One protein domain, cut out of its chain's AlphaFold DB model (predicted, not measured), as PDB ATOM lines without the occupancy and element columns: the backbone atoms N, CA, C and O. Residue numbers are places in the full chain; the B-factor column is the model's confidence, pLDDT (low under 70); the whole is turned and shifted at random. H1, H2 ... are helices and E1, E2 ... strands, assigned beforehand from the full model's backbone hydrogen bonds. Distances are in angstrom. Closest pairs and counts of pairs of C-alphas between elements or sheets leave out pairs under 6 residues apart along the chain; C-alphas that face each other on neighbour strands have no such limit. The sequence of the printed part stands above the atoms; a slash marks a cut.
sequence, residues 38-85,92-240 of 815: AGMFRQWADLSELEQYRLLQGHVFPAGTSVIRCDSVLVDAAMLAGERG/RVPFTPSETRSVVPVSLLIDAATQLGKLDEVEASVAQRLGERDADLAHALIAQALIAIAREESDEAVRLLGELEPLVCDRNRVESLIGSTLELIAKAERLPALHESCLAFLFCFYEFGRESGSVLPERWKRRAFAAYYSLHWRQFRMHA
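What this domain is: This is residues 38 to 85 and 92 to 240 of the 815 residues of an uncharacterized protein of Rhodopirellula baltica WH47 (UniProt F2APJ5). The model is a block of roughly aligned helices: H6, H7, H8, H9 and H10 make an up-and-down bundle, and H4 and H5 extend it on the H6 side, with H2 packed on H4. A small antiparallel pair of strands, E1 and E2, lies at one side of the block, near part of H8, with the short helices H1 and H3 beside it; residues 92 to 97, before E2, stick out. The printed part has 197 residues, with ten named helices and two named strands in the order H1, H2, E1, H3, E2, then H4 to H10, and its class is mostly helix. It is compact, with a radius of gyration of the C-alphas of 16.7 A, and rounded, spanning 44 by 42 by 34 A.

Where its parts are: Find C-alpha 38 at (-0.479, 49.498, 4.293), where H1 begins; it runs to residue 42. H2 follows at residues 49 to 60, 16.1 A long. After the stretch 61 to 72, look for strand E1 at residues 73 to 76, 10.1 A, and directly after it H3, residues 77 to 80. Beyond the cut, E2 takes residues 100 to 103, 9.5 A. H4 spans residues 105 to 116, 16.4 A, and H5 residues 119 to 127, 12.3 A. Find C-alpha 134 at (-18.608, 59.752, 21.128); from there H6 runs 24.2 A to residue 150. H7, residues 154 to 168, measures 19.9 A, and H8, residues 174 to 188, 19.0 A. H9, residues 192 to 210, is 26.9 A long with a kink of 28 degrees near residue 199. The longest helix, H10, runs 30.4 A from residue 218 to residue 238, ending with C-alpha 238 at (-1.466, 33.444, 39.747).

How they stand to each other: Start at the hubs, H6 and H8, which touch four helices each. They touch each other, closest at the C-alphas of Leu 146 and Leu 184, 6.2 A, and run the same way at a shallow tilt of 10 degrees. H6 and H7 form a helical hairpin at a shallow tilt of 24 degrees, with the C-alphas of Ala 145 and Ala 157 closest at 5.1 A. H9 and H10 form another, at a steep tilt of 40 degrees, with Gly 209 and Lys 221 closest at 5.1 A between C-alphas. H4 touches H6, which meets it with its residues 143 to 150 alone, closest at the C-alphas of Ile 110 and Ile 147, 6.6 A, and H5 touches H6, which meets it with its residues 140 to 147 alone, closest at the C-alphas of Val 126 and Ala 140, 6.2 A. H2 touches H4, closest at the C-alphas of Leu 56 and Leu 109, 5.6 A, and they run opposite ways at a shallow tilt of 33 degrees, only just short of steep. E1 and E2 are antiparallel, with N 75 and O 101 at 2.8 A and N 101 and O 75 at 2.7 A, within hydrogen-bond range. H1 and H3 only just touch, with 3 pairs of C-alphas within 8 A, the closest being Arg 42 and Met 79 at 6.4 A. Every O i to N i+4 pair is within hydrogen-bond range in H1, H2, H4, H5, H6 and H10, against 9 of 11 in H7, 9 of 11 in H8 and 13 of 15 in H9; H3 is too short for such a pair.

The domain as a whole: The two C-alphas farthest apart are those of Gly 64 and Ala 240, 52.5 A. Residues 86 to 91 are not printed, and C-alphas 85 and 92 are 17.2 A apart across this cut. Of the links that are printed whole, H2 to E1 is long, with 12 residues. The mean pLDDT of the printed part is 81.8; look for values under 70 at residues 75 to 85, 92 to 101 and 236 to 240, among others.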
ATOM      1  N   ALA A  38      -1.342  50.505   4.918       56.31
ATOM      2  CA  ALA A  38      -0.479  49.498   4.293       56.31
ATOM      3  C   ALA A  38       0.632  50.116   3.420       56.31
ATOM      4  O   ALA A  38       1.771  49.657   3.456       56.31
ATOM      5  N   GLY A  39       0.327  51.185   2.673       60.03
ATOM      6  CA  GLY A  39       1.323  51.913   1.874       60.03
ATOM      7  C   GLY A  39       2.362  52.635   2.737       60.03
ATOM      8  O   GLY A  39       3.536  52.681   2.382       60.03
ATOM      9  N   MET A  40       1.949  53.126   3.913       71.31
ATOM     10  CA  MET A  40       2.854  53.707   4.911       71.31
ATOM     11  C   MET A  40       3.846  52.666   5.453       71.31
ATOM     12  O   MET A  40       5.041  52.946   5.514       71.31
ATOM     13  N   PHE A  41       3.379  51.465   5.815       66.69
ATOM     14  CA  PHE A  41       4.247  50.425   6.384       66.69
ATOM     15  C   PHE A  41       5.274  49.865   5.392       66.69
ATOM     16  O   PHE A  41       6.354  49.475   5.812       66.69
ATOM     17  N   ARG A  42       5.020  49.911   4.078       61.22
ATOM     18  CA  ARG A  42       6.046  49.540   3.083       61.22
ATOM     19  C   ARG A  42       7.217  50.523   3.017       61.22
ATOM     20  O   ARG A  42       8.322  50.124   2.683       61.22
ATOM     21  N   GLN A  43       6.994  51.796   3.341       65.62
ATOM     22  CA  GLN A  43       8.052  52.818   3.380       65.62
ATOM     23  C   GLN A  43       8.792  52.840   4.723       65.62
ATOM     24  O   GLN A  43       9.726  53.612   4.893       65.62
ATOM     25  N   TRP A  44       8.360  52.029   5.690       69.31
ATOM     26  CA  TRP A  44       8.781  52.095   7.087       69.31
ATOM     27  C   TRP A  44      10.177  51.531   7.349       69.31
ATOM     28  O   TRP A  44      10.923  52.100   8.150       69.31
ATOM     29  N   ALA A  45      10.516  50.409   6.706       59.88
ATOM     30  CA  ALA A  45      11.697  49.607   7.032       59.88
ATOM     31  C   ALA A  45      13.027  50.351   6.805       59.88
ATOM     32  O   ALA A  45      13.982  50.126   7.544       59.88
ATOM     33  N   ASP A  46      13.059  51.283   5.848       68.94
ATOM     34  CA  ASP A  46      14.268  52.019   5.454       68.94
ATOM     35  C   ASP A  46      14.431  53.383   6.156       68.94
ATOM     36  O   ASP A  46      15.410  54.097   5.920       68.94
ATOM     37  N   LEU A  47      13.480  53.778   7.007       76.75
ATOM     38  CA  LEU A  47      13.476  55.085   7.670       76.75
ATOM     39  C   LEU A  47      14.191  55.048   9.024       76.75
ATOM     40  O   LEU A  47      14.098  54.077   9.774       76.75
ATOM     41  N   SER A  48      14.857  56.148   9.387       83.56
ATOM     42  CA  SER A  48      15.380  56.319  10.748       83.56
ATOM     43  C   SER A  48      14.248  56.412  11.780       83.56
ATOM     44  O   SER A  48      13.138  56.831  11.458       83.56
ATOM     45  N   GLU A  49      14.533  56.112  13.052       82.31
ATOM     46  CA  GLU A  49      13.545  56.172  14.151       82.31
ATOM     47  C   GLU A  49      12.810  57.530  14.220       82.31
ATOM     48  O   GLU A  49      11.601  57.597  14.445       82.31
ATOM     49  N   LEU A  50      13.517  58.638  13.958       86.50
ATOM     50  CA  LEU A  50      12.923  59.979  13.932       86.50
ATOM     51  C   LEU A  50      12.027  60.212  12.703       86.50
ATOM     52  O   LEU A  50      11.036  60.943  12.788       86.50
ATOM     53  N   GLU A  51      12.374  59.635  11.555       87.06
ATOM     54  CA  GLU A  51      11.562  59.702  10.336       87.06
ATOM     55  C   GLU A  51      10.312  58.828  10.456       87.06
ATOM     56  O   GLU A  51       9.228  59.300  10.112       87.06
ATOM     57  N   GLN A  52      10.432  57.632  11.041       84.69
ATOM     58  CA  GLN A  52       9.301  56.772  11.401       84.69
ATOM     59  C   GLN A  52       8.343  57.499  12.353       84.69
ATOM     60  O   GLN A  52       7.145  57.561  12.083       84.69
ATOM     61  N   TYR A  53       8.861  58.144  13.408       90.25
ATOM     62  CA  TYR A  53       8.050  58.958  14.323       90.25
ATOM     63  C   TYR A  53       7.295  60.078  13.596       90.25
ATOM     64  O   TYR A  53       6.097  60.252  13.805       90.25
ATOM     65  N   ARG A  54       7.961  60.840  12.716       89.56
ATOM     66  CA  ARG A  54       7.308  61.932  11.968       89.56
ATOM     67  C   ARG A  54       6.247  61.417  10.998       89.56
ATOM     68  O   ARG A  54       5.188  62.034  10.881       89.56
ATOM     69  N   LEU A  55       6.527  60.305  10.320       87.00
ATOM     70  CA  LEU A  55       5.591  59.649   9.411       87.00
ATOM     71  C   LEU A  55       4.336  59.194  10.167       87.00
ATOM     72  O   LEU A  55       3.221  59.547   9.779       87.00
ATOM     73  N   LEU A  56       4.523  58.502  11.294       88.31
ATOM     74  CA  LEU A  56       3.451  58.098  12.202       88.31
ATOM     75  C   LEU A  56       2.652  59.284  12.719       88.31
ATOM     76  O   LEU A  56       1.428  59.256  12.676       88.31
ATOM     77  N   GLN A  57       3.322  60.334  13.189       90.88
ATOM     78  CA  GLN A  57       2.663  61.505  13.757       90.88
ATOM     79  C   GLN A  57       1.746  62.172  12.725       90.88
ATOM     80  O   GLN A  57       0.596  62.479  13.035       90.88
ATOM     81  N   GLY A  58       2.219  62.346  11.487       87.94
ATOM     82  CA  GLY A  58       1.417  62.908  10.397       87.94
ATOM     83  C   GLY A  58       0.264  62.004   9.952       87.94
ATOM     84  O   GLY A  58      -0.785  62.507   9.548       87.94
ATOM     85  N   HIS A  59       0.433  60.683  10.045       85.81
ATOM     86  CA  HIS A  59      -0.611  59.717   9.708       85.81
ATOM     87  C   HIS A  59      -1.680  59.602  10.806       85.81
ATOM     88  O   HIS A  59      -2.870  59.632  10.496       85.81
ATOM     89  N   VAL A  60      -1.275  59.486  12.074       88.94
ATOM     90  CA  VAL A  60      -2.162  59.358  13.244       88.94
ATOM     91  C   VAL A  60      -2.935  60.649  13.500       88.94
ATOM     92  O   VAL A  60      -4.118  60.589  13.841       88.94
ATOM     93  N   PHE A  61      -2.297  61.803  13.274       90.25
ATOM     94  CA  PHE A  61      -2.886  63.132  13.446       90.25
ATOM     95  C   PHE A  61      -2.893  63.935  12.130       90.25
ATOM     96  O   PHE A  61      -2.129  64.899  11.992       90.25
ATOM     97  N   PRO A  62      -3.769  63.607  11.159       84.00
ATOM     98  CA  PRO A  62      -3.816  64.310   9.881       84.00
ATOM     99  C   PRO A  62      -4.025  65.819  10.051       84.00
ATOM    100  O   PRO A  62      -4.909  66.275  10.791       84.00
ATOM    101  N   ALA A  63      -3.212  66.607   9.342       81.94
ATOM    102  CA  ALA A  63      -3.263  68.064   9.400       81.94
ATOM    103  C   ALA A  63      -4.647  68.603   8.994       81.94
ATOM    104  O   ALA A  63      -5.243  68.153   8.019       81.94
ATOM    105  N   GLY A  64      -5.147  69.595   9.740       79.06
ATOM    106  CA  GLY A  64      -6.439  70.232   9.466       79.06
ATOM    107  C   GLY A  64      -7.669  69.408   9.864       79.06
ATOM    108  O   GLY A  64      -8.782  69.803   9.529       79.06
ATOM    109  N   THR A  65      -7.492  68.293  10.582       80.25
ATOM    110  CA  THR A  65      -8.592  67.457  11.086       80.25
ATOM    111  C   THR A  65      -8.510  67.271  12.603       80.25
ATOM    112  O   THR A  65      -7.418  67.299  13.180       80.25
ATOM    113  N   SER A  66      -9.657  67.040  13.246       80.19
ATOM    114  CA  SER A  66      -9.749  66.630  14.656       80.19
ATOM    115  C   SER A  66      -9.656  65.111  14.845       80.19
ATOM    116  O   SER A  66      -9.880  64.618  15.941       80.19
ATOM    117  N   VAL A  67      -9.376  64.358  13.779       82.44
ATOM    118  CA  VAL A  67      -9.399  62.894  13.802       82.44
ATOM    119  C   VAL A  67      -8.126  62.360  14.453       82.44
ATOM    120  O   VAL A  67      -7.025  62.827  14.159       82.44
ATOM    121  N   ILE A  68      -8.295  61.342  15.294       87.62
ATOM    122  CA  ILE A  68      -7.221  60.481  15.789       87.62
ATOM    123  C   ILE A  68      -7.417  59.111  15.135       87.62
ATOM    124  O   ILE A  68      -8.474  58.495  15.299       87.62
ATOM    125  N   ARG A  69      -6.431  58.649  14.354       85.19
ATOM    126  CA  ARG A  69      -6.504  57.333  13.699       85.19
ATOM    127  C   ARG A  69      -6.081  56.230  14.662       85.19
ATOM    128  O   ARG A  69      -4.888  55.998  14.864       85.19
ATOM    129  N   CYS A  70      -7.075  55.543  15.212       84.62
ATOM    130  CA  CYS A  70      -6.887  54.375  16.068       84.62
ATOM    131  C   CYS A  70      -7.227  53.058  15.358       84.62
ATOM    132  O   CYS A  70      -7.080  52.005  15.961       84.62
ATOM    133  N   ASP A  71      -7.676  53.079  14.103       79.69
ATOM    134  CA  ASP A  71      -8.128  51.866  13.422       79.69
ATOM    135  C   ASP A  71      -7.020  50.805  13.334       79.69
ATOM    136  O   ASP A  71      -5.871  51.097  12.991       79.69
ATOM    137  N   SER A  72      -7.381  49.554  13.625       81.69
ATOM    138  CA  SER A  72      -6.474  48.421  13.447       81.69
ATOM    139  C   SER A  72      -6.347  48.062  11.970       81.69
ATOM    140  O   SER A  72      -7.350  47.844  11.286       81.69
ATOM    141  N   VAL A  73      -5.115  47.838  11.519       76.00
ATOM    142  CA  VAL A  73      -4.795  47.365  10.170       76.00
ATOM    143  C   VAL A  73      -3.965  46.093  10.247       76.00
ATOM    144  O   VAL A  73      -3.135  45.946  11.135       76.00
ATOM    145  N   LEU A  74      -4.204  45.154   9.334       70.62
ATOM    146  CA  LEU A  74      -3.379  43.959   9.197       70.62
ATOM    147  C   LEU A  74      -2.166  44.269   8.313       70.62
ATOM    148  O   LEU A  74      -2.319  44.827   7.226       70.62
ATOM    149  N   VAL A  75      -0.977  43.928   8.797       66.81
ATOM    150  CA  VAL A  75       0.308  44.121   8.118       66.81
ATOM    151  C   VAL A  75       1.164  42.876   8.278       66.81
ATOM    152  O   VAL A  75       1.076  42.191   9.292       66.81
ATOM    153  N   ASP A  76       2.021  42.608   7.306       60.19
ATOM    154  CA  ASP A  76       3.033  41.561   7.421       60.19
ATOM    155  C   ASP A  76       4.046  41.929   8.528       60.19
ATOM    156  O   ASP A  76       4.540  43.058   8.598       60.19
ATOM    157  N   ALA A  77       4.347  40.993   9.427       60.94
ATOM    158  CA  ALA A  77       5.319  41.141  10.498       60.94
ATOM    159  C   ALA A  77       6.724  41.441   9.961       60.94
ATOM    160  O   ALA A  77       7.454  42.200  10.601       60.94
ATOM    161  N   ALA A  78       7.082  40.921   8.784       56.12
ATOM    162  CA  ALA A  78       8.340  41.231   8.114       56.12
ATOM    163  C   ALA A  78       8.442  42.721   7.741       56.12
ATOM    164  O   ALA A  78       9.525  43.293   7.795       56.12
ATOM    165  N   MET A  79       7.314  43.388   7.456       57.72
ATOM    166  CA  MET A  79       7.285  44.834   7.184       57.72
ATOM    167  C   MET A  79       7.554  45.674   8.444       57.72
ATOM    168  O   MET A  79       7.983  46.822   8.344       57.72
ATOM    169  N   LEU A  80       7.295  45.123   9.635       57.47
ATOM    170  CA  LEU A  80       7.541  45.788  10.922       57.47
ATOM    171  C   LEU A  80       8.949  45.513  11.459       57.47
ATOM    172  O   LEU A  80       9.548  46.365  12.116       57.47
ATOM    173  N   ALA A  81       9.465  44.312  11.208       50.34
ATOM    174  CA  ALA A  81      10.784  43.874  11.622       50.34
ATOM    175  C   ALA A  81      11.819  44.264  10.559       50.34
ATOM    176  O   ALA A  81      12.233  43.431   9.763       50.34
ATOM    177  N   GLY A  82      12.269  45.521  10.542       43.47
ATOM    178  CA  GLY A  82      13.460  45.884   9.766       43.47
ATOM    179  C   GLY A  82      14.669  45.074  10.255       43.47
ATOM    180  O   GLY A  82      15.245  45.441  11.271       43.47
ATOM    181  N   GLU A  83      14.976  43.941   9.607       27.89
ATOM    182  CA  GLU A  83      16.089  42.979   9.806       27.89
ATOM    183  C   GLU A  83      16.834  42.981  11.169       27.89
ATOM    184  O   GLU A  83      18.059  42.844  11.237       27.89
ATOM    185  N   ARG A  84      16.141  43.105  12.306       26.16
ATOM    186  CA  ARG A  84      16.760  43.036  13.639       26.16
ATOM    187  C   ARG A  84      16.006  42.067  14.530       26.16
ATOM    188  O   ARG A  84      14.885  42.323  14.956       26.16
ATOM    189  N   GLY A  85      16.680  40.945  14.781       25.89
ATOM    190  CA  GLY A  85      16.190  39.780  15.503       25.89
ATOM    191  C   GLY A  85      15.534  40.081  16.849       25.89
ATOM    192  O   GLY A  85      15.986  40.910  17.643       25.89
ATOM    193  N   ARG A  92       6.844  31.323  26.949       33.72
ATOM    194  CA  ARG A  92       5.893  30.799  25.978       33.72
ATOM    195  C   ARG A  92       6.703  30.049  24.939       33.72
ATOM    196  O   ARG A  92       7.796  30.487  24.590       33.72
ATOM    197  N   VAL A  93       6.144  28.975  24.407       28.19
ATOM    198  CA  VAL A  93       6.488  28.546  23.055       28.19
ATOM    199  C   VAL A  93       5.555  29.357  22.153       28.19
ATOM    200  O   VAL A  93       4.390  28.982  22.025       28.19
ATOM    201  N   PRO A  94       5.957  30.535  21.633       28.06
ATOM    202  CA  PRO A  94       5.158  31.213  20.633       28.06
ATOM    203  C   PRO A  94       5.138  30.320  19.398       28.06
ATOM    204  O   PRO A  94       6.102  30.243  18.647       28.06
ATOM    205  N   PHE A  95       4.032  29.617  19.212       31.23
ATOM    206  CA  PHE A  95       3.657  29.147  17.898       31.23
ATOM    207  C   PHE A  95       3.108  30.384  17.183       31.23
ATOM    208  O   PHE A  95       2.195  31.024  17.702       31.23
ATOM    209  N   THR A  96       3.677  30.800  16.057       36.69
ATOM    210  CA  THR A  96       3.159  31.934  15.273       36.69
ATOM    211  C   THR A  96       2.847  31.444  13.865       36.69
ATOM    212  O   THR A  96       3.686  31.565  12.983       36.69
ATOM    213  N   PRO A  97       1.635  30.911  13.616       32.41
ATOM    214  CA  PRO A  97       1.194  30.581  12.266       32.41
ATOM    215  C   PRO A  97       1.006  31.835  11.404       32.41
ATOM    216  O   PRO A  97       1.134  31.771  10.192       32.41
ATOM    217  N   SER A  98       0.698  32.981  12.022       44.84
ATOM    218  CA  SER A  98       0.357  34.210  11.304       44.84
ATOM    219  C   SER A  98       1.546  35.168  11.255       44.84
ATOM    220  O   SER A  98       1.834  35.857  12.239       44.84
ATOM    221  N   GLU A  99       2.191  35.266  10.089       53.25
ATOM    222  CA  GLU A  99       3.077  36.394   9.763       53.25
ATOM    223  C   GLU A  99       2.292  37.705   9.648       53.25
ATOM    224  O   GLU A  99       2.855  38.776   9.819       53.25
ATOM    225  N   THR A 100       0.969  37.657   9.480       57.88
ATOM    226  CA  THR A 100       0.130  38.853   9.512       57.88
ATOM    227  C   THR A 100      -0.146  39.298  10.956       57.88
ATOM    228  O   THR A 100      -0.739  38.579  11.766       57.88
ATOM    229  N   ARG A 101       0.244  40.525  11.303       65.12
ATOM    230  CA  ARG A 101      -0.030  41.181  12.588       65.12
ATOM    231  C   ARG A 101      -1.074  42.273  12.433       65.12
ATOM    232  O   ARG A 101      -1.108  42.996  11.449       65.12
ATOM    233  N   SER A 102      -1.922  42.415  13.445       73.12
ATOM    234  CA  SER A 102      -2.731  43.628  13.583       73.12
ATOM    235  C   SER A 102      -1.863  44.690  14.224       73.12
ATOM    236  O   SER A 102      -1.186  44.417  15.211       73.12
ATOM    237  N   VAL A 103      -1.877  45.877  13.637       77.25
ATOM    238  CA  VAL A 103      -1.203  47.056  14.155       77.25
ATOM    239  C   VAL A 103      -2.188  48.192  14.288       77.25
ATOM    240  O   VAL A 103      -3.071  48.392  13.453       77.25
ATOM    241  N   VAL A 104      -1.985  48.973  15.336       86.12
ATOM    242  CA  VAL A 104      -2.750  50.180  15.616       86.12
ATOM    243  C   VAL A 104      -1.771  51.350  15.530       86.12
ATOM    244  O   VAL A 104      -0.888  51.458  16.383       86.12
ATOM    245  N   PRO A 105      -1.874  52.225  14.513       86.75
ATOM    246  CA  PRO A 105      -0.877  53.269  14.265       86.75
ATOM    247  C   PRO A 105      -0.594  54.175  15.471       86.75
ATOM    248  O   PRO A 105       0.556  54.542  15.699       86.75
ATOM    249  N   VAL A 106      -1.612  54.496  16.281       91.25
ATOM    250  CA  VAL A 106      -1.420  55.297  17.502       91.25
ATOM    251  C   VAL A 106      -0.576  54.571  18.563       91.25
ATOM    252  O   VAL A 106       0.226  55.219  19.227       91.25
ATOM    253  N   SER A 107      -0.677  53.239  18.671       91.75
ATOM    254  CA  SER A 107       0.156  52.421  19.571       91.75
ATOM    255  C   SER A 107       1.627  52.491  19.155       91.75
ATOM    256  O   SER A 107       2.492  52.815  19.966       91.75
ATOM    257  N   LEU A 108       1.904  52.335  17.855       87.94
ATOM    258  CA  LEU A 108       3.262  52.454  17.313       87.94
ATOM    259  C   LEU A 108       3.839  53.867  17.467       87.94
ATOM    260  O   LEU A 108       5.025  54.019  17.757       87.94
ATOM    261  N   LEU A 109       3.018  54.910  17.293       92.31
ATOM    262  CA  LEU A 109       3.441  56.289  17.541       92.31
ATOM    263  C   LEU A 109       3.856  56.488  19.000       92.31
ATOM    264  O   LEU A 109       4.863  57.143  19.257       92.31
ATOM    265  N   ILE A 110       3.097  55.932  19.944       94.50
ATOM    266  CA  ILE A 110       3.386  56.021  21.378       94.50
ATOM    267  C   ILE A 110       4.657  55.238  21.723       94.50
ATOM    268  O   ILE A 110       5.495  55.762  22.458       94.50
ATOM    269  N   ASP A 111       4.869  54.053  21.145       90.25
ATOM    270  CA  ASP A 111       6.123  53.302  21.297       90.25
ATOM    271  C   ASP A 111       7.330  54.118  20.793       90.25
ATOM    272  O   ASP A 111       8.310  54.300  21.522       90.25
ATOM    273  N   ALA A 112       7.245  54.676  19.579       90.19
ATOM    274  CA  ALA A 112       8.299  55.508  18.997       90.19
ATOM    275  C   ALA A 112       8.536  56.792  19.814       90.19
ATOM    276  O   ALA A 112       9.676  57.186  20.065       90.19
ATOM    277  N   ALA A 113       7.467  57.437  20.286       94.06
ATOM    278  CA  ALA A 113       7.550  58.611  21.146       94.06
ATOM    279  C   ALA A 113       8.191  58.286  22.500       94.06
ATOM    280  O   ALA A 113       8.970  59.090  23.007       94.06
ATOM    281  N   THR A 114       7.909  57.112  23.068       93.12
ATOM    282  CA  THR A 114       8.530  56.638  24.313       93.12
ATOM    283  C   THR A 114      10.036  56.489  24.133       93.12
ATOM    284  O   THR A 114      10.806  57.022  24.929       93.12
ATOM    285  N   GLN A 115      10.469  55.844  23.045       89.38
ATOM    286  CA  GLN A 115      11.890  55.657  22.730       89.38
ATOM    287  C   GLN A 115      12.626  56.986  22.507       89.38
ATOM    288  O   GLN A 115      13.768  57.140  22.936       89.38
ATOM    289  N   LEU A 116      11.965  57.966  21.884       93.19
ATOM    290  CA  LEU A 116      12.542  59.278  21.572       93.19
ATOM    291  C   LEU A 116      12.365  60.329  22.685       93.19
ATOM    292  O   LEU A 116      12.832  61.458  22.521       93.19
ATOM    293  N   GLY A 117      11.686  60.003  23.789       93.88
ATOM    294  CA  GLY A 117      11.387  60.956  24.866       93.88
ATOM    295  C   GLY A 117      10.416  62.073  24.456       93.88
ATOM    296  O   GLY A 117      10.561  63.211  24.892       93.88
ATOM    297  N   LYS A 118       9.449  61.764  23.586       95.69
ATOM    298  CA  LYS A 118       8.500  62.706  22.962       95.69
ATOM    299  C   LYS A 118       7.033  62.467  23.329       95.69
ATOM    300  O   LYS A 118       6.145  62.978  22.651       95.69
ATOM    301  N   LEU A 119       6.753  61.702  24.385       95.19
ATOM    302  CA  LEU A 119       5.373  61.409  24.798       95.19
ATOM    303  C   LEU A 119       4.545  62.677  25.055       95.19
ATOM    304  O   LEU A 119       3.391  62.729  24.641       95.19
ATOM    305  N   ASP A 120       5.147  63.725  25.621       96.06
ATOM    306  CA  ASP A 120       4.469  65.003  25.881       96.06
ATOM    307  C   ASP A 120       3.990  65.692  24.584       96.06
ATOM    308  O   ASP A 120       2.932  66.324  24.561       96.06
ATOM    309  N   GLU A 121       4.730  65.546  23.470       94.50
ATOM    310  CA  GLU A 121       4.308  66.064  22.156       94.50
ATOM    311  C   GLU A 121       3.049  65.336  21.650       94.50
ATOM    312  O   GLU A 121       2.151  65.949  21.058       94.50
ATOM    313  N   VAL A 122       2.982  64.019  21.876       94.94
ATOM    314  CA  VAL A 122       1.844  63.176  21.488       94.94
ATOM    315  C   VAL A 122       0.635  63.485  22.367       94.94
ATOM    316  O   VAL A 122      -0.450  63.719  21.839       94.94
ATOM    317  N   GLU A 123       0.818  63.577  23.682       94.81
ATOM    318  CA  GLU A 123      -0.236  63.924  24.641       94.81
ATOM    319  C   GLU A 123      -0.868  65.286  24.321       94.81
ATOM    320  O   GLU A 123      -2.091  65.397  24.212       94.81
ATOM    321  N   ALA A 124      -0.048  66.310  24.055       92.75
ATOM    322  CA  ALA A 124      -0.534  67.617  23.618       92.75
ATOM    323  C   ALA A 124      -1.328  67.538  22.300       92.75
ATOM    324  O   ALA A 124      -2.332  68.235  22.133       92.75
ATOM    325  N   SER A 125      -0.909  66.676  21.367       92.31
ATOM    326  CA  SER A 125      -1.601  66.472  20.087       92.31
ATOM    327  C   SER A 125      -2.963  65.790  20.250       92.31
ATOM    328  O   SER A 125      -3.897  66.144  19.523       92.31
ATOM    329  N   VAL A 126      -3.083  64.858  21.205       92.25
ATOM    330  CA  VAL A 126      -4.342  64.197  21.587       92.25
ATOM    331  C   VAL A 126      -5.280  65.191  22.272       92.25
ATOM    332  O   VAL A 126      -6.435  65.313  21.868       92.25
ATOM    333  N   ALA A 127      -4.784  65.970  23.238       88.25
ATOM    334  CA  ALA A 127      -5.584  66.953  23.973       88.25
ATOM    335  C   ALA A 127      -6.211  68.024  23.058       88.25
ATOM    336  O   ALA A 127      -7.348  68.438  23.267       88.25
ATOM    337  N   GLN A 128      -5.508  68.438  21.999       85.81
ATOM    338  CA  GLN A 128      -6.026  69.387  21.001       85.81
ATOM    339  C   GLN A 128      -7.150  68.822  20.117       85.81
ATOM    340  O   GLN A 128      -7.801  69.582  19.400       85.81
ATOM    341  N   ARG A 129      -7.350  67.501  20.121       82.44
ATOM    342  CA  ARG A 129      -8.264  66.773  19.227       82.44
ATOM    343  C   ARG A 129      -9.398  66.071  19.965       82.44
ATOM    344  O   ARG A 129     -10.098  65.265  19.361       82.44
ATOM    345  N   LEU A 130      -9.610  66.399  21.239       74.75
ATOM    346  CA  LEU A 130     -10.790  65.972  21.985       74.75
ATOM    347  C   LEU A 130     -12.050  66.454  21.250       74.75
ATOM    348  O   LEU A 130     -12.340  67.649  21.200       74.75
ATOM    349  N   GLY A 131     -12.755  65.519  20.616       65.56
ATOM    350  CA  GLY A 131     -14.009  65.786  19.923       65.56
ATOM    351  C   GLY A 131     -15.207  65.687  20.865       65.56
ATOM    352  O   GLY A 131     -15.184  64.937  21.834       65.56
ATOM    353  N   GLU A 132     -16.284  66.408  20.548       59.19
ATOM    354  CA  GLU A 132     -17.567  66.302  21.268       59.19
ATOM    355  C   GLU A 132     -18.367  65.044  20.878       59.19
ATOM    356  O   GLU A 132     -19.342  64.700  21.538       59.19
ATOM    357  N   ARG A 133     -17.984  64.358  19.789       67.56
ATOM    358  CA  ARG A 133     -18.635  63.121  19.344       67.56
ATOM    359  C   ARG A 133     -18.042  61.918  20.061       67.56
ATOM    360  O   ARG A 133     -16.830  61.739  20.092       67.56
ATOM    361  N   ASP A 134     -18.917  61.018  20.472       67.56
ATOM    362  CA  ASP A 134     -18.608  59.752  21.128       67.56
ATOM    363  C   ASP A 134     -17.471  58.926  20.493       67.56
ATOM    364  O   ASP A 134     -16.642  58.375  21.217       67.56
ATOM    365  N   ALA A 135     -17.417  58.807  19.159       67.31
ATOM    366  CA  ALA A 135     -16.364  58.051  18.467       67.31
ATOM    367  C   ALA A 135     -14.990  58.740  18.552       67.31
ATOM    368  O   ALA A 135     -13.980  58.080  18.790       67.31
ATOM    369  N   ASP A 136     -14.969  60.069  18.423       78.56
ATOM    370  CA  ASP A 136     -13.751  60.869  18.577       78.56
ATOM    371  C   ASP A 136     -13.270  60.824  20.041       78.56
ATOM    372  O   ASP A 136     -12.069  60.720  20.300       78.56
ATOM    373  N   LEU A 137     -14.209  60.812  20.997       86.88
ATOM    374  CA  LEU A 137     -13.935  60.638  22.425       86.88
ATOM    375  C   LEU A 137     -13.313  59.267  22.733       86.88
ATOM    376  O   LEU A 137     -12.300  59.210  23.424       86.88
ATOM    377  N   ALA A 138     -13.858  58.170  22.196       89.06
ATOM    378  CA  ALA A 138     -13.306  56.829  22.415       89.06
ATOM    379  C   ALA A 138     -11.863  56.708  21.898       89.06
ATOM    380  O   ALA A 138     -10.994  56.188  22.594       89.06
ATOM    381  N   HIS A 139     -11.578  57.235  20.703       89.50
ATOM    382  CA  HIS A 139     -10.220  57.240  20.155       89.50
ATOM    383  C   HIS A 139      -9.249  58.088  20.988       89.50
ATOM    384  O   HIS A 139      -8.103  57.677  21.179       89.50
ATOM    385  N   ALA A 140      -9.699  59.228  21.520       91.25
ATOM    386  CA  ALA A 140      -8.899  60.041  22.432       91.25
ATOM    387  C   ALA A 140      -8.609  59.309  23.754       91.25
ATOM    388  O   ALA A 140      -7.456  59.288  24.182       91.25
ATOM    389  N   LEU A 141      -9.611  58.659  24.354       94.06
ATOM    390  CA  LEU A 141      -9.453  57.866  25.579       94.06
ATOM    391  C   LEU A 141      -8.489  56.690  25.381       94.06
ATOM    392  O   LEU A 141      -7.625  56.467  26.222       94.06
ATOM    393  N   ILE A 142      -8.566  55.985  24.247       94.50
ATOM    394  CA  ILE A 142      -7.616  54.913  23.903       94.50
ATOM    395  C   ILE A 142      -6.186  55.460  23.818       94.50
ATOM    396  O   ILE A 142      -5.269  54.877  24.394       94.50
ATOM    397  N   ALA A 143      -5.982  56.584  23.124       95.19
ATOM    398  CA  ALA A 143      -4.661  57.195  23.000       95.19
ATOM    399  C   ALA A 143      -4.112  57.657  24.363       95.19
ATOM    400  O   ALA A 143      -2.945  57.416  24.662       95.19
ATOM    401  N   GLN A 144      -4.949  58.266  25.208       95.94
ATOM    402  CA  GLN A 144      -4.579  58.662  26.571       95.94
ATOM    403  C   GLN A 144      -4.232  57.450  27.441       95.94
ATOM    404  O   GLN A 144      -3.211  57.467  28.125       95.94
ATOM    405  N   ALA A 145      -5.026  56.377  27.378       96.75
ATOM    406  CA  ALA A 145      -4.775  55.160  28.144       96.75
ATOM    407  C   ALA A 145      -3.458  54.492  27.722       96.75
ATOM    408  O   ALA A 145      -2.680  54.083  28.579       96.75
ATOM    409  N   LEU A 146      -3.150  54.452  26.420       96.06
ATOM    410  CA  LEU A 146      -1.857  53.977  25.918       96.06
ATOM    411  C   LEU A 146      -0.682  54.834  26.426       96.06
ATOM    412  O   LEU A 146       0.356  54.274  26.774       96.06
ATOM    413  N   ILE A 147      -0.831  56.163  26.512       96.94
ATOM    414  CA  ILE A 147       0.195  57.063  27.080       96.94
ATOM    415  C   ILE A 147       0.391  56.788  28.577       96.94
ATOM    416  O   ILE A 147       1.531  56.615  29.011       96.94
ATOM    417  N   ALA A 148      -0.694  56.689  29.352       97.06
ATOM    418  CA  ALA A 148      -0.638  56.369  30.781       97.06
ATOM    419  C   ALA A 148       0.021  54.999  31.021       97.06
ATOM    420  O   ALA A 148       0.909  54.867  31.862       97.06
ATOM    421  N   ILE A 149      -0.328  53.990  30.212       95.94
ATOM    422  CA  ILE A 149       0.328  52.677  30.230       95.94
ATOM    423  C   ILE A 149       1.810  52.810  29.899       95.94
ATOM    424  O   ILE A 149       2.621  52.205  30.592       95.94
ATOM    425  N   ALA A 150       2.200  53.575  28.875       95.06
ATOM    426  CA  ALA A 150       3.606  53.778  28.513       95.06
ATOM    427  C   ALA A 150       4.410  54.460  29.635       95.06
ATOM    428  O   ALA A 150       5.571  54.109  29.844       95.06
ATOM    429  N   ARG A 151       3.779  55.363  30.398       95.88
ATOM    430  CA  ARG A 151       4.343  56.009  31.598       95.88
ATOM    431  C   ARG A 151       4.272  55.155  32.872       95.88
ATOM    432  O   ARG A 151       4.816  55.563  33.892       95.88
ATOM    433  N   GLU A 152       3.637  53.983  32.817       95.06
ATOM    434  CA  GLU A 152       3.373  53.101  33.970       95.06
ATOM    435  C   GLU A 152       2.475  53.737  35.054       95.06
ATOM    436  O   GLU A 152       2.464  53.320  36.214       95.06
ATOM    437  N   GLU A 153       1.649  54.709  34.665       96.50
ATOM    438  CA  GLU A 153       0.691  55.421  35.517       96.50
ATOM    439  C   GLU A 153      -0.593  54.592  35.688       96.50
ATOM    440  O   GLU A 153      -1.643  54.884  35.116       96.50
ATOM    441  N   SER A 154      -0.498  53.510  36.467       95.06
ATOM    442  CA  SER A 154      -1.564  52.497  36.574       95.06
ATOM    443  C   SER A 154      -2.909  53.066  37.047       95.06
ATOM    444  O   SER A 154      -3.931  52.725  36.463       95.06
ATOM    445  N   ASP A 155      -2.928  53.961  38.040       96.31
ATOM    446  CA  ASP A 155      -4.177  54.547  38.563       96.31
ATOM    447  C   ASP A 155      -4.916  55.380  37.504       96.31
ATOM    448  O   ASP A 155      -6.140  55.307  37.373       96.31
ATOM    449  N   GLU A 156      -4.164  56.151  36.716       97.19
ATOM    450  CA  GLU A 156      -4.722  56.963  35.637       97.19
ATOM    451  C   GLU A 156      -5.204  56.084  34.479       97.19
ATOM    452  O   GLU A 156      -6.290  56.302  33.941       97.19
ATOM    453  N   ALA A 157      -4.451  55.032  34.142       96.81
ATOM    454  CA  ALA A 157      -4.882  54.044  33.164       96.81
ATOM    455  C   ALA A 157      -6.185  53.343  33.598       96.81
ATOM    456  O   ALA A 157      -7.096  53.241  32.783       96.81
ATOM    457  N   VAL A 158      -6.337  52.938  34.868       97.00
ATOM    458  CA  VAL A 158      -7.599  52.366  35.389       97.00
ATOM    459  C   VAL A 158      -8.759  53.349  35.226       97.00
ATOM    460  O   VAL A 158      -9.828  52.961  34.749       97.00
ATOM    461  N   ARG A 159      -8.560  54.626  35.577       97.25
ATOM    462  CA  ARG A 159      -9.588  55.668  35.419       97.25
ATOM    463  C   ARG A 159     -10.018  55.815  33.955       97.25
ATOM    464  O   ARG A 159     -11.213  55.803  33.669       97.25
ATOM    465  N   LEU A 160      -9.055  55.919  33.037       96.56
ATOM    466  CA  LEU A 160      -9.299  56.056  31.596       96.56
ATOM    467  C   LEU A 160      -9.993  54.824  31.003       96.56
ATOM    468  O   LEU A 160     -10.897  54.963  30.181       96.56
ATOM    469  N   LEU A 161      -9.610  53.621  31.439       95.75
ATOM    470  CA  LEU A 161     -10.273  52.376  31.053       95.75
ATOM    471  C   LEU A 161     -11.736  52.351  31.525       95.75
ATOM    472  O   LEU A 161     -12.613  52.004  30.739       95.75
ATOM    473  N   GLY A 162     -12.026  52.792  32.751       95.19
ATOM    474  CA  GLY A 162     -13.404  52.896  33.248       95.19
ATOM    475  C   GLY A 162     -14.274  53.881  32.450       95.19
ATOM    476  O   GLY A 162     -15.459  53.634  32.242       95.19
ATOM    477  N   GLU A 163     -13.697  54.979  31.953       94.19
ATOM    478  CA  GLU A 163     -14.401  55.927  31.072       94.19
ATOM    479  C   GLU A 163     -14.611  55.382  29.651       94.19
ATOM    480  O   GLU A 163     -15.598  55.716  28.992       94.19
ATOM    481  N   LEU A 164     -13.703  54.523  29.182       94.19
ATOM    482  CA  LEU A 164     -13.767  53.890  27.867       94.19
ATOM    483  C   LEU A 164     -14.775  52.726  27.812       94.19
ATOM    484  O   LEU A 164     -15.420  52.530  26.779       94.19
ATOM    485  N   GLU A 165     -14.932  51.973  28.904       94.12
ATOM    486  CA  GLU A 165     -15.806  50.792  29.018       94.12
ATOM    487  C   GLU A 165     -17.212  50.975  28.417       94.12
ATOM    488  O   GLU A 165     -17.555  50.218  27.501       94.12
ATOM    489  N   PRO A 166     -18.021  51.981  28.808       92.88
ATOM    490  CA  PRO A 166     -19.379  52.130  28.280       92.88
ATOM    491  C   PRO A 166     -19.425  52.435  26.775       92.88
ATOM    492  O   PRO A 166     -20.436  52.171  26.130       92.88
ATOM    493  N   LEU A 167     -18.352  52.993  26.203       91.12
ATOM    494  CA  LEU A 167     -18.271  53.312  24.774       91.12
ATOM    495  C   LEU A 167     -17.929  52.071  23.940       91.12
ATOM    496  O   LEU A 167     -18.390  51.937  22.807       91.12
ATOM    497  N   VAL A 168     -17.099  51.188  24.495       90.38
ATOM    498  CA  VAL A 168     -16.579  49.991  23.825       90.38
ATOM    499  C   VAL A 168     -17.506  48.787  24.006       90.38
ATOM    500  O   VAL A 168     -17.676  48.009  23.069       90.38
ATOM    501  N   CYS A 169     -18.165  48.663  25.160       92.12
ATOM    502  CA  CYS A 169     -19.204  47.660  25.408       92.12
ATOM    503  C   CYS A 169     -20.582  48.070  24.828       92.12
ATOM    504  O   CYS A 169     -21.607  47.502  25.205       92.12
ATOM    505  N   ASP A 170     -20.644  49.028  23.894       91.25
ATOM    506  CA  ASP A 170     -21.849  49.333  23.110       91.25
ATOM    507  C   ASP A 170     -21.880  48.499  21.819       91.25
ATOM    508  O   ASP A 170     -20.994  48.587  20.961       91.25
ATOM    509  N   ARG A 171     -22.960  47.728  21.637       89.12
ATOM    510  CA  ARG A 171     -23.196  46.874  20.461       89.12
ATOM    511  C   ARG A 171     -23.107  47.618  19.132       89.12
ATOM    512  O   ARG A 171     -22.712  47.017  18.139       89.12
ATOM    513  N   ASN A 172     -23.473  48.896  19.091       88.94
ATOM    514  CA  ASN A 172     -23.478  49.674  17.848       88.94
ATOM    515  C   ASN A 172     -22.091  50.201  17.462       88.94
ATOM    516  O   ASN A 172     -21.929  50.782  16.390       88.94
ATOM    517  N   ARG A 173     -21.107  50.062  18.354       85.88
ATOM    518  CA  ARG A 173     -19.800  50.722  18.248       85.88
ATOM    519  C   ARG A 173     -18.631  49.761  18.367       85.88
ATOM    520  O   ARG A 173     -17.541  50.075  17.900       85.88
ATOM    521  N   VAL A 174     -18.848  48.599  18.976       89.75
ATOM    522  CA  VAL A 174     -17.785  47.635  19.255       89.75
ATOM    523  C   VAL A 174     -17.001  47.234  18.004       89.75
ATOM    524  O   VAL A 174     -15.783  47.111  18.074       89.75
ATOM    525  N   GLU A 175     -17.650  47.107  16.843       87.50
ATOM    526  CA  GLU A 175     -16.977  46.686  15.608       87.50
ATOM    527  C   GLU A 175     -15.829  47.627  15.200       87.50
ATOM    528  O   GLU A 175     -14.771  47.153  14.776       87.50
ATOM    529  N   SER A 176     -16.001  48.945  15.356       85.00
ATOM    530  CA  SER A 176     -14.967  49.924  14.998       85.00
ATOM    531  C   SER A 176     -13.904  50.105  16.083       85.00
ATOM    532  O   SER A 176     -12.781  50.498  15.774       85.00
ATOM    533  N   LEU A 177     -14.222  49.794  17.343       89.38
ATOM    534  CA  LEU A 177     -13.344  50.043  18.493       89.38
ATOM    535  C   LEU A 177     -12.587  48.803  18.989       89.38
ATOM    536  O   LEU A 177     -11.591  48.931  19.702       89.38
ATOM    537  N   ILE A 178     -13.028  47.594  18.638       90.88
ATOM    538  CA  ILE A 178     -12.456  46.360  19.191       90.88
ATOM    539  C   ILE A 178     -10.975  46.188  18.841       90.88
ATOM    540  O   ILE A 178     -10.193  45.787  19.696       90.88
ATOM    541  N   GLY A 179     -10.558  46.543  17.623       88.31
ATOM    542  CA  GLY A 179      -9.168  46.368  17.199       88.31
ATOM    543  C   GLY A 179      -8.178  47.208  18.006       88.31
ATOM    544  O   GLY A 179      -7.162  46.696  18.469       88.31
ATOM    545  N   SER A 180      -8.502  48.481  18.227       89.69
ATOM    546  CA  SER A 180      -7.703  49.390  19.052       89.69
ATOM    547  C   SER A 180      -7.750  49.045  20.533       89.69
ATOM    548  O   SER A 180      -6.736  49.155  21.222       89.69
ATOM    549  N   THR A 181      -8.898  48.572  21.017       93.38
ATOM    550  CA  THR A 181      -9.045  48.131  22.409       93.38
ATOM    551  C   THR A 181      -8.236  46.862  22.684       93.38
ATOM    552  O   THR A 181      -7.589  46.769  23.723       93.38
ATOM    553  N   LEU A 182      -8.209  45.893  21.764       91.38
ATOM    554  CA  LEU A 182      -7.399  44.680  21.925       91.38
ATOM    555  C   LEU A 182      -5.893  44.987  21.962       91.38
ATOM    556  O   LEU A 182      -5.178  44.384  22.757       91.38
ATOM    557  N   GLU A 183      -5.414  45.949  21.170       89.25
ATOM    558  CA  GLU A 183      -4.023  46.421  21.261       89.25
ATOM    559  C   GLU A 183      -3.739  47.105  22.608       89.25
ATOM    560  O   GLU A 183      -2.723  46.831  23.248       89.25
ATOM    561  N   LEU A 184      -4.648  47.973  23.066       92.44
ATOM    562  CA  LEU A 184      -4.562  48.613  24.381       92.44
ATOM    563  C   LEU A 184      -4.454  47.564  25.498       92.44
ATOM    564  O   LEU A 184      -3.584  47.676  26.361       92.44
ATOM    565  N   ILE A 185      -5.290  46.524  25.449       91.81
ATOM    566  CA  ILE A 185      -5.256  45.399  26.390       91.81
ATOM    567  C   ILE A 185      -3.912  44.671  26.311       91.81
ATOM    568  O   ILE A 185      -3.287  44.466  27.348       91.81
ATOM    569  N   ALA A 186      -3.423  44.348  25.110       86.88
ATOM    570  CA  ALA A 186      -2.130  43.686  24.925       86.88
ATOM    571  C   ALA A 186      -0.968  44.481  25.554       86.88
ATOM    572  O   ALA A 186      -0.072  43.898  26.165       86.88
ATOM    573  N   LYS A 187      -0.997  45.818  25.470       87.75
ATOM    574  CA  LYS A 187      -0.025  46.704  26.136       87.75
ATOM    575  C   LYS A 187      -0.221  46.757  27.653       87.75
ATOM    576  O   LYS A 187       0.766  46.820  28.389       87.75
ATOM    577  N   ALA A 188      -1.469  46.729  28.116       89.62
ATOM    578  CA  ALA A 188      -1.832  46.736  29.529       89.62
ATOM    579  C   ALA A 188      -1.480  45.423  30.248       89.62
ATOM    580  O   ALA A 188      -1.228  45.453  31.450       89.62
ATOM    581  N   GLU A 189      -1.384  44.290  29.536       80.62
ATOM    582  CA  GLU A 189      -1.084  42.969  30.120       80.62
ATOM    583  C   GLU A 189       0.178  42.952  30.999       80.62
ATOM    584  O   GLU A 189       0.275  42.143  31.924       80.62
ATOM    585  N   ARG A 190       1.150  43.836  30.737       82.50
ATOM    586  CA  ARG A 190       2.397  43.941  31.514       82.50
ATOM    587  C   ARG A 190       2.215  44.551  32.912       82.50
ATOM    588  O   ARG A 190       3.136  44.472  33.719       82.50
ATOM    589  N   LEU A 191       1.067  45.173  33.185       87.31
ATOM    590  CA  LEU A 191       0.751  45.872  34.430       87.31
ATOM    591  C   LEU A 191      -0.355  45.111  35.183       87.31
ATOM    592  O   LEU A 191      -1.526  45.240  34.826       87.31
ATOM    593  N   PRO A 192      -0.030  44.348  36.248       86.69
ATOM    594  CA  PRO A 192      -1.020  43.557  36.988       86.69
ATOM    595  C   PRO A 192      -2.208  44.362  37.525       86.69
ATOM    596  O   PRO A 192      -3.321  43.850  37.585       86.69
ATOM    597  N   ALA A 193      -1.992  45.640  37.854       89.75
ATOM    598  CA  ALA A 193      -3.041  46.550  38.313       89.75
ATOM    599  C   ALA A 193      -4.169  46.769  37.283       89.75
ATOM    600  O   ALA A 193      -5.257  47.185  37.662       89.75
ATOM    601  N   LEU A 194      -3.926  46.486  35.997       91.12
ATOM    602  CA  LEU A 194      -4.898  46.677  34.917       91.12
ATOM    603  C   LEU A 194      -5.653  45.395  34.542       91.12
ATOM    604  O   LEU A 194      -6.598  45.461  33.759       91.12
ATOM    605  N   HIS A 195      -5.260  44.230  35.074       89.12
ATOM    606  CA  HIS A 195      -5.793  42.932  34.635       89.12
ATOM    607  C   HIS A 195      -7.308  42.814  34.819       89.12
ATOM    608  O   HIS A 195      -7.982  42.357  33.899       89.12
ATOM    609  N   GLU A 196      -7.856  43.273  35.948       89.50
ATOM    610  CA  GLU A 196      -9.307  43.244  36.190       89.50
ATOM    611  C   GLU A 196     -10.076  44.117  35.187       89.50
ATOM    612  O   GLU A 196     -11.049  43.658  34.587       89.50
ATOM    613  N   SER A 197      -9.608  45.347  34.935       91.88
ATOM    614  CA  SER A 197     -10.218  46.244  33.945       91.88
ATOM    615  C   SER A 197     -10.145  45.661  32.531       91.88
ATOM    616  O   SER A 197     -11.126  45.706  31.794       91.88
ATOM    617  N   CYS A 198      -9.013  45.066  32.146       93.19
ATOM    618  CA  CYS A 198      -8.866  44.397  30.853       93.19
ATOM    619  C   CYS A 198      -9.815  43.199  30.702       93.19
ATOM    620  O   CYS A 198     -10.406  43.022  29.635       93.19
ATOM    621  N   LEU A 199      -9.992  42.395  31.754       90.88
ATOM    622  CA  LEU A 199     -10.913  41.257  31.736       90.88
ATOM    623  C   LEU A 199     -12.369  41.683  31.566       90.88
ATOM    624  O   LEU A 199     -13.098  40.988  30.866       90.88
ATOM    625  N   ALA A 200     -12.782  42.826  32.121       91.81
ATOM    626  CA  ALA A 200     -14.118  43.378  31.886       91.81
ATOM    627  C   ALA A 200     -14.391  43.629  30.388       91.81
ATOM    628  O   ALA A 200     -15.399  43.152  29.861       91.81
ATOM    629  N   PHE A 201     -13.466  44.275  29.664       94.56
ATOM    630  CA  PHE A 201     -13.594  44.460  28.208       94.56
ATOM    631  C   PHE A 201     -13.632  43.136  27.447       94.56
ATOM    632  O   PHE A 201     -14.479  42.931  26.576       94.56
ATOM    633  N   LEU A 202     -12.701  42.232  27.762       93.94
ATOM    634  CA  LEU A 202     -12.599  40.944  27.082       93.94
ATOM    635  C   LEU A 202     -13.841  40.089  27.320       93.94
ATOM    636  O   LEU A 202     -14.311  39.441  26.388       93.94
ATOM    637  N   PHE A 203     -14.411  40.144  28.525       92.94
ATOM    638  CA  PHE A 203     -15.680  39.508  28.833       92.94
ATOM    639  C   PHE A 203     -16.812  40.111  27.989       92.94
ATOM    640  O   PHE A 203     -17.506  39.351  27.322       92.94
ATOM    641  N   CYS A 204     -16.951  41.444  27.883       94.44
ATOM    642  CA  CYS A 204     -17.928  42.057  26.960       94.44
ATOM    643  C   CYS A 204     -17.783  41.526  25.519       94.44
ATOM    644  O   CYS A 204     -18.772  41.185  24.868       94.44
ATOM    645  N   PHE A 205     -16.555  41.448  24.995       94.81
ATOM    646  CA  PHE A 205     -16.313  40.967  23.631       94.81
ATOM    647  C   PHE A 205     -16.614  39.478  23.470       94.81
ATOM    648  O   PHE A 205     -17.178  39.071  22.454       94.81
ATOM    649  N   TYR A 206     -16.267  38.674  24.473       92.25
ATOM    650  CA  TYR A 206     -16.613  37.261  24.544       92.25
ATOM    651  C   TYR A 206     -18.135  37.065  24.489       92.25
ATOM    652  O   TYR A 206     -18.626  36.293  23.661       92.25
ATOM    653  N   GLU A 207     -18.885  37.830  25.288       92.12
ATOM    654  CA  GLU A 207     -20.351  37.836  25.312       92.12
ATOM    655  C   GLU A 207     -20.941  38.172  23.937       92.12
ATOM    656  O   GLU A 207     -21.766  37.420  23.416       92.12
ATOM    657  N   PHE A 208     -20.471  39.248  23.294       93.56
ATOM    658  CA  PHE A 208     -20.921  39.610  21.946       93.56
ATOM    659  C   PHE A 208     -20.590  38.545  20.906       93.56
ATOM    660  O   PHE A 208     -21.400  38.287  20.017       93.56
ATOM    661  N   GLY A 209     -19.421  37.916  21.022       90.81
ATOM    662  CA  GLY A 209     -18.978  36.882  20.102       90.81
ATOM    663  C   GLY A 209     -19.795  35.593  20.200       90.81
ATOM    664  O   GLY A 209     -20.072  34.965  19.173       90.81
ATOM    665  N   ARG A 210     -20.187  35.169  21.409       88.69
ATOM    666  CA  ARG A 210     -20.923  33.904  21.605       88.69
ATOM    667  C   ARG A 210     -22.402  33.969  21.226       88.69
ATOM    668  O   ARG A 210     -23.018  32.922  21.048       88.69
ATOM    669  N   GLU A 211     -22.976  35.160  21.097       87.00
ATOM    670  CA  GLU A 211     -24.375  35.322  20.705       87.00
ATOM    671  C   GLU A 211     -24.648  34.872  19.260       87.00
ATOM    672  O   GLU A 211     -23.875  35.119  18.329       87.00
ATOM    673  N   SER A 212     -25.807  34.242  19.054       82.31
ATOM    674  CA  SER A 212     -26.326  33.953  17.715       82.31
ATOM    675  C   SER A 212     -26.562  35.260  16.955       82.31
ATOM    676  O   SER A 212     -27.358  36.088  17.389       82.31
ATOM    677  N   GLY A 213     -25.899  35.436  15.809       82.19
ATOM    678  CA  GLY A 213     -25.934  36.703  15.068       82.19
ATOM    679  C   GLY A 213     -25.018  37.785  15.648       82.19
ATOM    680  O   GLY A 213     -25.329  38.964  15.502       82.19
ATOM    681  N   SER A 214     -23.928  37.377  16.314       88.06
ATOM    682  CA  SER A 214     -22.830  38.225  16.802       88.06
ATOM    683  C   SER A 214     -22.578  39.456  15.926       88.06
ATOM    684  O   SER A 214     -22.405  39.347  14.713       88.06
ATOM    685  N   VAL A 215     -22.478  40.619  16.575       89.81
ATOM    686  CA  VAL A 215     -22.078  41.888  15.941       89.81
ATOM    687  C   VAL A 215     -20.592  41.922  15.580       89.81
ATOM    688  O   VAL A 215     -20.160  42.782  14.822       89.81
ATOM    689  N   LEU A 216     -19.794  41.002  16.132       90.81
ATOM    690  CA  LEU A 216     -18.370  40.903  15.844       90.81
ATOM    691  C   LEU A 216     -18.135  40.064  14.582       90.81
ATOM    692  O   LEU A 216     -18.546  38.899  14.556       90.81
ATOM    693  N   PRO A 217     -17.403  40.596  13.585       89.06
ATOM    694  CA  PRO A 217     -16.837  39.799  12.503       89.06
ATOM    695  C   PRO A 217     -15.954  38.659  13.035       89.06
ATOM    696  O   PRO A 217     -15.295  38.809  14.066       89.06
ATOM    697  N   GLU A 218     -15.857  37.554  12.290       88.44
ATOM    698  CA  GLU A 218     -15.141  36.334  12.713       88.44
ATOM    699  C   GLU A 218     -13.704  36.584  13.195       88.44
ATOM    700  O   GLU A 218     -13.303  36.073  14.242       88.44
ATOM    701  N   ARG A 219     -12.941  37.445  12.505       86.94
ATOM    702  CA  ARG A 219     -11.572  37.801  12.927       86.94
ATOM    703  C   ARG A 219     -11.523  38.383  14.342       86.94
ATOM    704  O   ARG A 219     -10.603  38.096  15.103       86.94
ATOM    705  N   TRP A 220     -12.510  39.207  14.693       89.12
ATOM    706  CA  TRP A 220     -12.557  39.898  15.974       89.12
ATOM    707  C   TRP A 220     -13.079  38.993  17.071       89.12
ATOM    708  O   TRP A 220     -12.531  39.003  18.168       89.12
ATOM    709  N   LYS A 221     -14.053  38.140  16.747       91.50
ATOM    710  CA  LYS A 221     -14.516  37.082  17.642       91.50
ATOM    711  C   LYS A 221     -13.364  36.164  18.061       91.50
ATOM    712  O   LYS A 221     -13.133  35.987  19.251       91.50
ATOM    713  N   ARG A 222     -12.583  35.651  17.105       90.81
ATOM    714  CA  ARG A 222     -11.438  34.760  17.378       90.81
ATOM    715  C   ARG A 222     -10.366  35.426  18.238       90.81
ATOM    716  O   ARG A 222      -9.912  34.844  19.216       90.81
ATOM    717  N   ARG A 223     -10.011  36.675  17.923       88.94
ATOM    718  CA  ARG A 223      -9.032  37.455  18.700       88.94
ATOM    719  C   ARG A 223      -9.513  37.788  20.108       88.94
ATOM    720  O   ARG A 223      -8.713  37.725  21.034       88.94
ATOM    721  N   ALA A 224     -10.794  38.114  20.274       91.19
ATOM    722  CA  ALA A 224     -11.383  38.360  21.585       91.19
ATOM    723  C   ALA A 224     -11.379  37.098  22.454       91.19
ATOM    724  O   ALA A 224     -10.987  37.175  23.612       91.19
ATOM    725  N   PHE A 225     -11.757  35.944  21.889       92.19
ATOM    726  CA  PHE A 225     -11.722  34.659  22.595       92.19
ATOM    727  C   PHE A 225     -10.299  34.300  23.027       92.19
ATOM    728  O   PHE A 225     -10.087  34.012  24.199       92.19
ATOM    729  N   ALA A 226      -9.322  34.390  22.117       88.94
ATOM    730  CA  ALA A 226      -7.915  34.167  22.448       88.94
ATOM    731  C   ALA A 226      -7.453  35.108  23.577       88.94
ATOM    732  O   ALA A 226      -7.078  34.659  24.654       88.94
ATOM    733  N   ALA A 227      -7.604  36.426  23.407       88.81
ATOM    734  CA  ALA A 227      -7.183  37.390  24.425       88.81
ATOM    735  C   ALA A 227      -7.864  37.161  25.791       88.81
ATOM    736  O   ALA A 227      -7.190  37.221  26.821       88.81
ATOM    737  N   TYR A 228      -9.169  36.857  25.803       90.56
ATOM    738  CA  TYR A 228      -9.915  36.514  27.017       90.56
ATOM    739  C   TYR A 228      -9.309  35.300  27.722       90.56
ATOM    740  O   TYR A 228      -8.959  35.395  28.897       90.56
ATOM    741  N   TYR A 229      -9.124  34.186  27.013       85.69
ATOM    742  CA  TYR A 229      -8.620  32.954  27.613       85.69
ATOM    743  C   TYR A 229      -7.154  33.046  28.026       85.69
ATOM    744  O   TYR A 229      -6.823  32.629  29.135       85.69
ATOM    745  N   SER A 230      -6.291  33.667  27.223       83.56
ATOM    746  CA  SER A 230      -4.890  33.882  27.591       83.56
ATOM    747  C   SER A 230      -4.753  34.737  28.860       83.56
ATOM    748  O   SER A 230      -3.915  34.427  29.714       83.56
ATOM    749  N   LEU A 231      -5.559  35.797  29.029       83.31
ATOM    750  CA  LEU A 231      -5.507  36.626  30.240       83.31
ATOM    751  C   LEU A 231      -6.141  35.916  31.445       83.31
ATOM    752  O   LEU A 231      -5.559  35.923  32.532       83.31
ATOM    753  N   HIS A 232      -7.283  35.258  31.240       81.50
ATOM    754  CA  HIS A 232      -7.962  34.458  32.257       81.50
ATOM    755  C   HIS A 232      -7.030  33.368  32.800       81.50
ATOM    756  O   HIS A 232      -6.772  33.320  34.000       81.50
ATOM    757  N   TRP A 233      -6.418  32.566  31.927       78.19
ATOM    758  CA  TRP A 233      -5.460  31.524  32.301       78.19
ATOM    759  C   TRP A 233      -4.324  32.053  33.192       78.19
ATOM    760  O   TRP A 233      -4.017  31.468  34.230       78.19
ATOM    761  N   ARG A 234      -3.740  33.213  32.859       74.12
ATOM    762  CA  ARG A 234      -2.672  33.827  33.669       74.12
ATOM    763  C   ARG A 234      -3.146  34.244  35.054       74.12
ATOM    764  O   ARG A 234      -2.420  34.022  36.023       74.12
ATOM    765  N   GLN A 235      -4.336  34.836  35.160       70.75
ATOM    766  CA  GLN A 235      -4.896  35.218  36.455       70.75
ATOM    767  C   GLN A 235      -5.187  33.973  37.301       70.75
ATOM    768  O   GLN A 235      -4.790  33.917  38.464       70.75
ATOM    769  N   PHE A 236      -5.785  32.933  36.714       66.94
ATOM    770  CA  PHE A 236      -6.034  31.674  37.416       66.94
ATOM    771  C   PHE A 236      -4.745  30.983  37.851       66.94
ATOM    772  O   PHE A 236      -4.690  30.495  38.973       66.94
ATOM    773  N   ARG A 237      -3.679  31.007  37.047       63.31
ATOM    774  CA  ARG A 237      -2.362  30.486  37.443       63.31
ATOM    775  C   ARG A 237      -1.753  31.259  38.618       63.31
ATOM    776  O   ARG A 237      -1.138  30.662  39.495       63.31
ATOM    777  N   MET A 238      -1.933  32.579  38.652       47.66
ATOM    778  CA  MET A 238      -1.466  33.444  39.747       47.66
ATOM    779  C   MET A 238      -2.285  33.261  41.038       47.66
ATOM    780  O   MET A 238      -1.781  33.544  42.123       47.66
ATOM    781  N   HIS A 239      -3.522  32.765  40.931       41.91
ATOM    782  CA  HIS A 239      -4.474  32.594  42.037       41.91
ATOM    783  C   HIS A 239      -4.910  31.131  42.267       41.91
ATOM    784  O   HIS A 239      -5.954  30.914  42.879       41.91
ATOM    785  N   ALA A 240      -4.141  30.150  41.769       38.97
ATOM    786  CA  ALA A 240      -4.546  28.759  41.523       38.97
ATOM    787  C   ALA A 240      -5.629  28.204  42.468       38.97
ATOM    788  O   ALA A 240      -5.401  27.867  43.626       38.97
TER     789      ALA A 240